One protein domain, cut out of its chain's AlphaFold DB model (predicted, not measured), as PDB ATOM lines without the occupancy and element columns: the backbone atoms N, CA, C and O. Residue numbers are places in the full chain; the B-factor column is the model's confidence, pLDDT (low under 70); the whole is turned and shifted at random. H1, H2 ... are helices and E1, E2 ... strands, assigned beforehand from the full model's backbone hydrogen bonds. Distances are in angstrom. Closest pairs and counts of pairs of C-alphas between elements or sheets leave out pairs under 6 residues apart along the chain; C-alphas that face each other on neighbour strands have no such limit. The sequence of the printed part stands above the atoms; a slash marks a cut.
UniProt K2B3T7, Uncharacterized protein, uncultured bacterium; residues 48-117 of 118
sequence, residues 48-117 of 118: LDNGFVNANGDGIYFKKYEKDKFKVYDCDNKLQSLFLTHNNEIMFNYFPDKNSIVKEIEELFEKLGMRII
ATOM      1  N   LEU A  48     118.991 147.363 153.187       95.00
ATOM      2  CA  LEU A  48     119.215 147.536 154.619       95.00
ATOM      3  C   LEU A  48     118.247 146.647 155.405       95.00
ATOM      4  O   LEU A  48     117.263 146.124 154.876       95.00
ATOM      5  N   ASP A  49     118.465 146.530 156.713       94.00
ATOM      6  CA  ASP A  49     117.566 145.773 157.587       94.00
ATOM      7  C   ASP A  49     116.135 146.323 157.638       94.00
ATOM      8  O   ASP A  49     115.193 145.583 157.934       94.00
ATOM      9  N   ASN A  50     115.963 147.614 157.381       95.00
ATOM     10  CA  ASN A  50     114.701 148.329 157.516       95.00
ATOM     11  C   ASN A  50     114.358 149.166 156.277       95.00
ATOM     12  O   ASN A  50     113.556 150.092 156.382       95.00
ATOM     13  N   GLY A  51     114.975 148.901 155.126       96.62
ATOM     14  CA  GLY A  51     114.751 149.723 153.946       96.62
ATOM     15  C   GLY A  51     115.733 149.483 152.815       96.62
ATOM     16  O   GLY A  51     116.447 148.484 152.788       96.62
ATOM     17  N   PHE A  52     115.755 150.434 151.891       97.31
ATOM     18  CA  PHE A  52     116.614 150.449 150.715       97.31
ATOM     19  C   PHE A  52     117.102 151.874 150.473       97.31
ATOM     20  O   PHE A  52     116.307 152.809 150.575       97.31
ATOM     21  N   VAL A  53     118.380 152.046 150.132       96.69
ATOM     22  CA  VAL A  53     118.989 153.370 149.908       96.69
ATOM     23  C   VAL A  53     119.946 153.351 148.721       96.69
ATOM     24  O   VAL A  53     120.690 152.389 148.546       96.69
ATOM     25  N   ASN A  54     119.944 154.389 147.888       95.62
ATOM     26  CA  ASN A  54     120.905 154.527 146.792       95.62
ATOM     27  C   ASN A  54     122.133 155.367 147.201       95.62
ATOM     28  O   ASN A  54     122.200 155.930 148.293       95.62
ATOM     29  N   ALA A  55     123.108 155.494 146.300       90.75
ATOM     30  CA  ALA A  55     124.327 156.273 146.550       90.75
ATOM     31  C   ALA A  55     124.085 157.788 146.726       90.75
ATOM     32  O   ALA A  55     124.953 158.492 147.239       90.75
ATOM     33  N   ASN A  56     122.917 158.291 146.317       90.19
ATOM     34  CA  ASN A  56     122.528 159.694 146.470       90.19
ATOM     35  C   ASN A  56     121.826 159.970 147.810       90.19
ATOM     36  O   ASN A  56     121.529 161.126 148.108       90.19
ATOM     37  N   GLY A  57     121.547 158.930 148.601       90.31
ATOM     38  CA  GLY A  57     120.785 159.025 149.842       90.31
ATOM     39  C   GLY A  57     119.267 158.988 149.655       90.31
ATOM     40  O   GLY A  57     118.552 159.057 150.652       90.31
ATOM     41  N   ASP A  58     118.762 158.839 148.422       93.81
ATOM     42  CA  ASP A  58     117.336 158.594 148.211       93.81
ATOM     43  C   ASP A  58     117.026 157.178 148.730       93.81
ATOM     44  O   ASP A  58     117.719 156.213 148.390       93.81
ATOM     45  N   GLY A  59     115.994 157.037 149.562       95.75
ATOM     46  CA  GLY A  59     115.679 155.753 150.178       95.75
ATOM     47  C   GLY A  59     114.219 155.587 150.563       95.75
ATOM     48  O   GLY A  59     113.460 156.551 150.638       95.75
ATOM     49  N   ILE A  60     113.838 154.337 150.799       97.00
ATOM     50  CA  ILE A  60     112.534 153.924 151.316       97.00
ATOM     51  C   ILE A  60     112.760 153.066 152.554       97.00
ATOM     52  O   ILE A  60     113.528 152.104 152.524       97.00
ATOM     53  N   TYR A  61     112.074 153.399 153.643       96.94
ATOM     54  CA  TYR A  61     112.255 152.757 154.933       96.94
ATOM     55  C   TYR A  61     110.929 152.287 155.511       96.94
ATOM     56  O   TYR A  61     109.910 152.981 155.497       96.94
ATOM     57  N   PHE A  62     110.955 151.096 156.089       96.25
ATOM     58  CA  PHE A  62     109.819 150.470 156.733       96.25
ATOM     59  C   PHE A  62     110.121 150.139 158.188       96.25
ATOM     60  O   PHE A  62     111.261 149.947 158.606       96.25
ATOM     61  N   LYS A  63     109.063 150.080 158.990       95.56
ATOM     62  CA  LYS A  63     109.160 149.700 160.397       95.56
ATOM     63  C   LYS A  63     107.969 148.862 160.813       95.56
ATOM     64  O   LYS A  63     106.927 148.848 160.154       95.56
ATOM     65  N   LYS A  64     108.140 148.196 161.945       94.75
ATOM     66  CA  LYS A  64     107.083 147.465 162.628       94.75
ATOM     67  C   LYS A  64     106.136 148.452 163.326       94.75
ATOM     68  O   LYS A  64     106.584 149.343 164.044       94.75
ATOM     69  N   TYR A  65     104.844 148.290 163.090       89.38
ATOM     70  CA  TYR A  65     103.719 148.974 163.724       89.38
ATOM     71  C   TYR A  65     102.955 147.991 164.628       89.38
ATOM     72  O   TYR A  65     103.310 146.815 164.741       89.38
ATOM     73  N   GLU A  66     101.917 148.477 165.310       81.19
ATOM     74  CA  GLU A  66     101.090 147.678 166.218       81.19
ATOM     75  C   GLU A  66     100.584 146.372 165.577       81.19
ATOM     76  O   GLU A  66     100.275 146.318 164.382       81.19
ATOM     77  N   LYS A  67     100.450 145.322 166.402       81.25
ATOM     78  CA  LYS A  67     100.006 143.974 165.991       81.25
ATOM     79  C   LYS A  67     100.933 143.298 164.969       81.25
ATOM     80  O   LYS A  67     100.459 142.624 164.063       81.25
ATOM     81  N   ASP A  68     102.241 143.506 165.117       82.94
ATOM     82  CA  ASP A  68     103.306 142.883 164.321       82.94
ATOM     83  C   ASP A  68     103.309 143.182 162.815       82.94
ATOM     84  O   ASP A  68     104.067 142.572 162.065       82.94
ATOM     85  N   LYS A  69     102.535 144.175 162.372       92.75
ATOM     86  CA  LYS A  69     102.476 144.577 160.964       92.75
ATOM     87  C   LYS A  69     103.631 145.499 160.594       92.75
ATOM     88  O   LYS A  69     104.121 146.249 161.429       92.75
ATOM     89  N   PHE A  70     104.027 145.504 159.330       95.31
ATOM     90  CA  PHE A  70     105.049 146.397 158.791       95.31
ATOM     91  C   PHE A  70     104.427 147.449 157.881       95.31
ATOM     92  O   PHE A  70     103.433 147.191 157.208       95.31
ATOM     93  N   LYS A  71     104.997 148.649 157.869       95.25
ATOM     94  CA  LYS A  71     104.562 149.735 156.991       95.25
ATOM     95  C   LYS A  71     105.741 150.630 156.633       95.25
ATOM     96  O   LYS A  71     106.646 150.817 157.453       95.25
ATOM     97  N   VAL A  72     105.709 151.187 155.424       95.50
ATOM     98  CA  VAL A  72     106.634 152.244 155.008       95.50
ATOM     99  C   VAL A  72     106.397 153.472 155.886       95.50
ATOM    100  O   VAL A  72     105.272 153.964 155.974       95.50
ATOM    101  N   TYR A  73     107.434 153.934 156.583       94.69
ATOM    102  CA  TYR A  73     107.336 155.091 157.477       94.69
ATOM    103  C   TYR A  73     108.032 156.330 156.931       94.69
ATOM    104  O   TYR A  73     107.675 157.430 157.341       94.69
ATOM    105  N   ASP A  74     109.013 156.146 156.053       95.25
ATOM    106  CA  ASP A  74     109.744 157.230 155.417       95.25
ATOM    107  C   ASP A  74     110.131 156.816 153.999       95.25
ATOM    108  O   ASP A  74     110.398 155.643 153.726       95.25
ATOM    109  N   CYS A  75     110.095 157.770 153.083       95.50
ATOM    110  CA  CYS A  75     110.419 157.572 151.682       95.50
ATOM    111  C   CYS A  75     110.803 158.919 151.085       95.50
ATOM    112  O   CYS A  75     110.072 159.896 151.255       95.50
ATOM    113  N   ASP A  76     111.924 158.962 150.371       95.56
ATOM    114  CA  ASP A  76     112.356 160.176 149.693       95.56
ATOM    115  C   ASP A  76     111.275 160.687 148.722       95.56
ATOM    116  O   ASP A  76     110.635 159.916 148.000       95.56
ATOM    117  N   ASN A  77     111.099 162.009 148.664       92.44
ATOM    118  CA  ASN A  77     110.058 162.656 147.862       92.44
ATOM    119  C   ASN A  77     110.123 162.283 146.372       92.44
ATOM    120  O   ASN A  77     109.080 162.197 145.712       92.44
ATOM    121  N   LYS A  78     111.324 162.063 145.815       90.94
ATOM    122  CA  LYS A  78     111.475 161.663 144.408       90.94
ATOM    123  C   LYS A  78     110.949 160.252 144.184       90.94
ATOM    124  O   LYS A  78     110.238 160.018 143.208       90.94
ATOM    125  N   LEU A  79     111.261 159.337 145.100       92.44
ATOM    126  CA  LEU A  79     110.759 157.966 145.065       92.44
ATOM    127  C   LEU A  79     109.251 157.931 145.269       92.44
ATOM    128  O   LEU A  79     108.546 157.313 144.479       92.44
ATOM    129  N   GLN A  80     108.738 158.670 146.252       91.94
ATOM    130  CA  GLN A  80     107.304 158.765 146.491       91.94
ATOM    131  C   GLN A  80     106.555 159.274 145.250       91.94
ATOM    132  O   GLN A  80     105.559 158.678 144.842       91.94
ATOM    133  N   SER A  81     107.060 160.331 144.607       91.06
ATOM    134  CA  SER A  81     106.481 160.863 143.365       91.06
ATOM    135  C   SER A  81     106.506 159.827 142.239       91.06
ATOM    136  O   SER A  81     105.536 159.674 141.493       91.06
ATOM    137  N   LEU A  82     107.595 159.067 142.130       90.50
ATOM    138  CA  LEU A  82     107.718 158.008 141.140       90.50
ATOM    139  C   LEU A  82     106.735 156.856 141.402       90.50
ATOM    140  O   LEU A  82     106.103 156.368 140.471       90.50
ATOM    141  N   PHE A  83     106.542 156.451 142.654       90.94
ATOM    142  CA  PHE A  83     105.594 155.388 143.001       90.94
ATOM    143  C   PHE A  83     104.150 155.811 142.723       90.94
ATOM    144  O   PHE A  83     103.384 155.038 142.148       90.94
ATOM    145  N   LEU A  84     103.802 157.062 143.038       88.06
ATOM    146  CA  LEU A  84     102.481 157.624 142.751       88.06
ATOM    147  C   LEU A  84     102.197 157.706 141.246       88.06
ATOM    148  O   LEU A  84     101.090 157.388 140.823       88.06
ATOM    149  N   THR A  85     103.185 158.062 140.417       88.94
ATOM    150  CA  THR A  85     103.004 158.081 138.949       88.94
ATOM    151  C   THR A  85     102.780 156.691 138.350       88.94
ATOM    152  O   THR A  85     102.190 156.580 137.278       88.94
ATOM    153  N   HIS A  86     103.183 155.633 139.057       86.19
ATOM    154  CA  HIS A  86     102.954 154.238 138.673       86.19
ATOM    155  C   HIS A  86     101.753 153.607 139.401       86.19
ATOM    156  O   HIS A  86     101.612 152.385 139.391       86.19
ATOM    157  N   ASN A  87     100.885 154.423 140.022       83.62
ATOM    158  CA  ASN A  87      99.719 153.989 140.802       83.62
ATOM    159  C   ASN A  87     100.054 152.934 141.869       83.62
ATOM    160  O   ASN A  87      99.276 152.010 142.109       83.62
ATOM    161  N   ASN A  88     101.228 153.036 142.497       87.44
ATOM    162  CA  ASN A  88     101.631 152.101 143.533       87.44
ATOM    163  C   ASN A  88     101.239 152.616 144.932       87.44
ATOM    164  O   ASN A  88     101.583 153.731 145.326       87.44
ATOM    165  N   GLU A  89     100.534 151.776 145.694       86.44
ATOM    166  CA  GLU A  89      99.962 152.120 147.004       86.44
ATOM    167  C   GLU A  89     100.785 151.606 148.201       86.44
ATOM    168  O   GLU A  89     100.315 151.628 149.341       86.44
ATOM    169  N   ILE A  90     102.032 151.169 147.986       90.00
ATOM    170  CA  ILE A  90     102.893 150.583 149.030       90.00
ATOM    171  C   ILE A  90     103.052 151.483 150.264       90.00
ATOM    172  O   ILE A  90     103.129 150.996 151.390       90.00
ATOM    173  N   MET A  91     103.019 152.803 150.061       89.38
ATOM    174  CA  MET A  91     103.106 153.825 151.111       89.38
ATOM    175  C   MET A  91     101.912 153.803 152.077       89.38
ATOM    176  O   MET A  91     102.021 154.220 153.234       89.38
ATOM    177  N   PHE A  92     100.751 153.343 151.615       89.56
ATOM    178  CA  PHE A  92      99.504 153.384 152.375       89.56
ATOM    179  C   PHE A  92      99.205 152.053 153.070       89.56
ATOM    180  O   PHE A  92      98.559 152.054 154.125       89.56
ATOM    181  N   ASN A  93      99.758 150.957 152.551       91.62
ATOM    182  CA  ASN A  93      99.465 149.595 152.977       91.62
ATOM    183  C   ASN A  93     100.176 149.175 154.271       91.62
ATOM    184  O   ASN A  93     101.239 149.675 154.642       91.62
ATOM    185  N   TYR A  94      99.551 148.220 154.964       93.94
ATOM    186  CA  TYR A  94     100.160 147.465 156.055       93.94
ATOM    187  C   TYR A  94     100.430 146.044 155.584       93.94
ATOM    188  O   TYR A  94      99.550 145.387 155.031       93.94
ATOM    189  N   PHE A  95     101.620 145.554 155.889       94.88
ATOM    190  CA  PHE A  95     102.098 144.235 155.519       94.88
ATOM    191  C   PHE A  95     102.109 143.324 156.747       94.88
ATOM    192  O   PHE A  95     102.356 143.803 157.857       94.88
ATOM    193  N   PRO A  96     101.818 142.024 156.591       94.06
ATOM    194  CA  PRO A  96     101.732 141.099 157.719       94.06
ATOM    195  C   PRO A  96     103.091 140.814 158.376       94.06
ATOM    196  O   PRO A  96     103.126 140.506 159.562       94.06
ATOM    197  N   ASP A  97     104.196 140.943 157.639       94.56
ATOM    198  CA  ASP A  97     105.549 140.650 158.111       94.56
ATOM    199  C   ASP A  97     106.620 141.422 157.307       94.56
ATOM    200  O   ASP A  97     106.320 142.068 156.296       94.56
ATOM    201  N   LYS A  98     107.879 141.359 157.769       94.50
ATOM    202  CA  LYS A  98     109.031 142.038 157.146       94.50
ATOM    203  C   LYS A  98     109.303 141.541 155.723       94.50
ATOM    204  O   LYS A  98     109.633 142.348 154.863       94.50
ATOM    205  N   ASN A  99     109.183 140.243 155.464       95.06
ATOM    206  CA  ASN A  99     109.496 139.682 154.150       95.06
ATOM    207  C   ASN A  99     108.447 140.096 153.117       95.06
ATOM    208  O   ASN A  99     108.801 140.399 151.984       95.06
ATOM    209  N   SER A 100     107.180 140.182 153.522       95.12
ATOM    210  CA  SER A 100     106.087 140.647 152.669       95.12
ATOM    211  C   SER A 100     106.297 142.086 152.181       95.12
ATOM    212  O   SER A 100     106.178 142.340 150.987       95.12
ATOM    213  N   ILE A 101     106.655 143.026 153.069       95.50
ATOM    214  CA  ILE A 101     106.936 144.413 152.648       95.50
ATOM    215  C   ILE A 101     108.204 144.512 151.795       95.50
ATOM    216  O   ILE A 101     108.223 145.244 150.813       95.50
ATOM    217  N   VAL A 102     109.251 143.761 152.145       95.38
ATOM    218  CA  VAL A 102     110.503 143.720 151.380       95.38
ATOM    219  C   VAL A 102     110.245 143.237 149.959       95.38
ATOM    220  O   VAL A 102     110.658 143.907 149.022       95.38
ATOM    221  N   LYS A 103     109.509 142.133 149.801       95.00
ATOM    222  CA  LYS A 103     109.169 141.553 148.500       95.00
ATOM    223  C   LYS A 103     108.368 142.526 147.638       95.00
ATOM    224  O   LYS A 103     108.656 142.668 146.459       95.00
ATOM    225  N   GLU A 104     107.404 143.235 148.226       94.94
ATOM    226  CA  GLU A 104     106.621 144.240 147.500       94.94
ATOM    227  C   GLU A 104     107.496 145.411 147.017       94.94
ATOM    228  O   GLU A 104     107.340 145.880 145.889       94.94
ATOM    229  N   ILE A 105     108.448 145.869 147.844       94.88
ATOM    230  CA  ILE A 105     109.407 146.913 147.447       94.88
ATOM    231  C   ILE A 105     110.350 146.392 146.351       94.88
ATOM    232  O   ILE A 105     110.581 147.101 145.375       94.88
ATOM    233  N   GLU A 106     110.865 145.165 146.478       94.38
ATOM    234  CA  GLU A 106     111.731 144.523 145.478       94.38
ATOM    235  C   GLU A 106     111.017 144.395 144.121       94.38
ATOM    236  O   GLU A 106     111.563 144.809 143.098       94.38
ATOM    237  N   GLU A 107     109.767 143.925 144.111       93.62
ATOM    238  CA  GLU A 107     108.949 143.826 142.897       93.62
ATOM    239  C   GLU A 107     108.637 145.201 142.286       93.62
ATOM    240  O   GLU A 107     108.602 145.355 141.062       93.62
ATOM    241  N   LEU A 108     108.400 146.221 143.116       93.25
ATOM    242  CA  LEU A 108     108.227 147.597 142.650       93.25
ATOM    243  C   LEU A 108     109.514 148.131 142.012       93.25
ATOM    244  O   LEU A 108     109.463 148.730 140.939       93.25
ATOM    245  N   PHE A 109     110.662 147.904 142.642       94.56
ATOM    246  CA  PHE A 109     111.955 148.358 142.136       94.56
ATOM    247  C   PHE A 109     112.276 147.693 140.800       94.56
ATOM    248  O   PHE A 109     112.646 148.389 139.854       94.56
ATOM    249  N   GLU A 110     112.033 146.389 140.677       92.56
ATOM    250  CA  GLU A 110     112.191 145.660 139.419       92.56
ATOM    251  C   GLU A 110     111.302 146.244 138.306       92.56
ATOM    252  O   GLU A 110     111.798 146.553 137.219       92.56
ATOM    253  N   LYS A 111     110.015 146.501 138.590       91.88
ATOM    254  CA  LYS A 111     109.080 147.138 137.637       91.88
ATOM    255  C   LYS A 111     109.541 148.526 137.186       91.88
ATOM    256  O   LYS A 111     109.296 148.911 136.046       91.88
ATOM    257  N   LEU A 112     110.207 149.274 138.066       90.62
ATOM    258  CA  LEU A 112     110.740 150.610 137.784       90.62
ATOM    259  C   LEU A 112     112.134 150.583 137.132       90.62
ATOM    260  O   LEU A 112     112.709 151.642 136.862       90.62
ATOM    261  N   GLY A 113     112.695 149.397 136.875       91.19
ATOM    262  CA  GLY A 113     114.048 149.242 136.338       91.19
ATOM    263  C   GLY A 113     115.134 149.713 137.310       91.19
ATOM    264  O   GLY A 113     116.190 150.183 136.880       91.19
ATOM    265  N   MET A 114     114.857 149.638 138.610       94.31
ATOM    266  CA  MET A 114     115.820 149.863 139.682       94.31
ATOM    267  C   MET A 114     116.491 148.546 140.050       94.31
ATOM    268  O   MET A 114     115.876 147.481 140.042       94.31
ATOM    269  N   ARG A 115     117.775 148.621 140.387       93.12
ATOM    270  CA  ARG A 115     118.582 147.462 140.760       93.12
ATOM    271  C   ARG A 115     118.784 147.437 142.266       93.12
ATOM    272  O   ARG A 115     119.054 148.479 142.851       93.12
ATOM    273  N   ILE A 116     118.740 146.250 142.863       93.56
ATOM    274  CA  ILE A 116     119.073 146.036 144.274       93.56
ATOM    275  C   ILE A 116     120.406 145.287 144.375       93.56
ATOM    276  O   ILE A 116     120.677 144.380 143.583       93.56
ATOM    277  N   ILE A 117     121.245 145.702 145.318       91.69
ATOM    278  CA  ILE A 117     122.478 145.029 145.736       91.69
ATOM    279  C   ILE A 117     122.424 144.767 147.249       91.69
ATOM    280  O   ILE A 117     121.777 145.519 147.984       91.69
TER     281      ILE A 117
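AT A GLANCE: This is residues 48 to 117 of the 118 residues of an uncharacterized protein of uncultured bacterium (UniProt K2B3T7). A small three-stranded sheet, E1 E2 E3, has the long helix H2 packed along one face, with the shorter H1 on that face near the beginning of E2: two layers. The sheet is a meander, each strand the antiparallel neighbour of the one before, and E4 follows H2 and ends near E1. The printed part has 70 residues, mixed in class, with two named helices and four named strands in the order E1 E2 E3 H1 H2 E4. It is compact and rounded, with a radius of gyration of the C-alphas of 11.4 A and spans of 32 by 24 by 19 A.

HOW THE PARTS SIT: E1, residues 51 to 54, and E2, residues 59 to 64, form a hairpin, with N 52 and O 60 2.9 A apart, within hydrogen-bond range. E2 and E3, residues 70 to 75, form another, with N 61 and O 74 at 2.8 A. H1, residues 77 to 85, is on the sheet; its closest C-alphas with E2 are those of Leu 79 and Gly 59, 7.4 A apart. H2, residues 98 to 111, lies over E2 at a height over the sheet of 9.9 A, along the strands, at 17 degrees to E2 on the local plane. H1 and H2 are only just apart, their closest C-alphas 8.2 A apart. E4, residues 115 to 117, pairs with no named strand; E4 and E1 are near each other, with 7 pairs of C-alphas within 10 A. In H1 and H2 every O i to N i+4 pair is within hydrogen-bond range.

IN THESE COORDINATES: E1 begins at C-alpha 51 (114.751, 149.723, 153.946) and is 10.6 A long; E2 is 17.3 A, E3 14.3 A and H1 12.3 A. H2, 20.2 A, begins at C-alpha 98 (109.031, 142.038, 157.146). E4, 6.8 A, ends at C-alpha 117 (122.478, 145.029, 145.736).

THE WHOLE: The two C-alphas farthest apart, those of Asn 56 and Lys 67, are 33.7 A apart. The printed part has no cut, H1 to H2 is a long link of 12 residues, and no printed residue is under 70 in pLDDT.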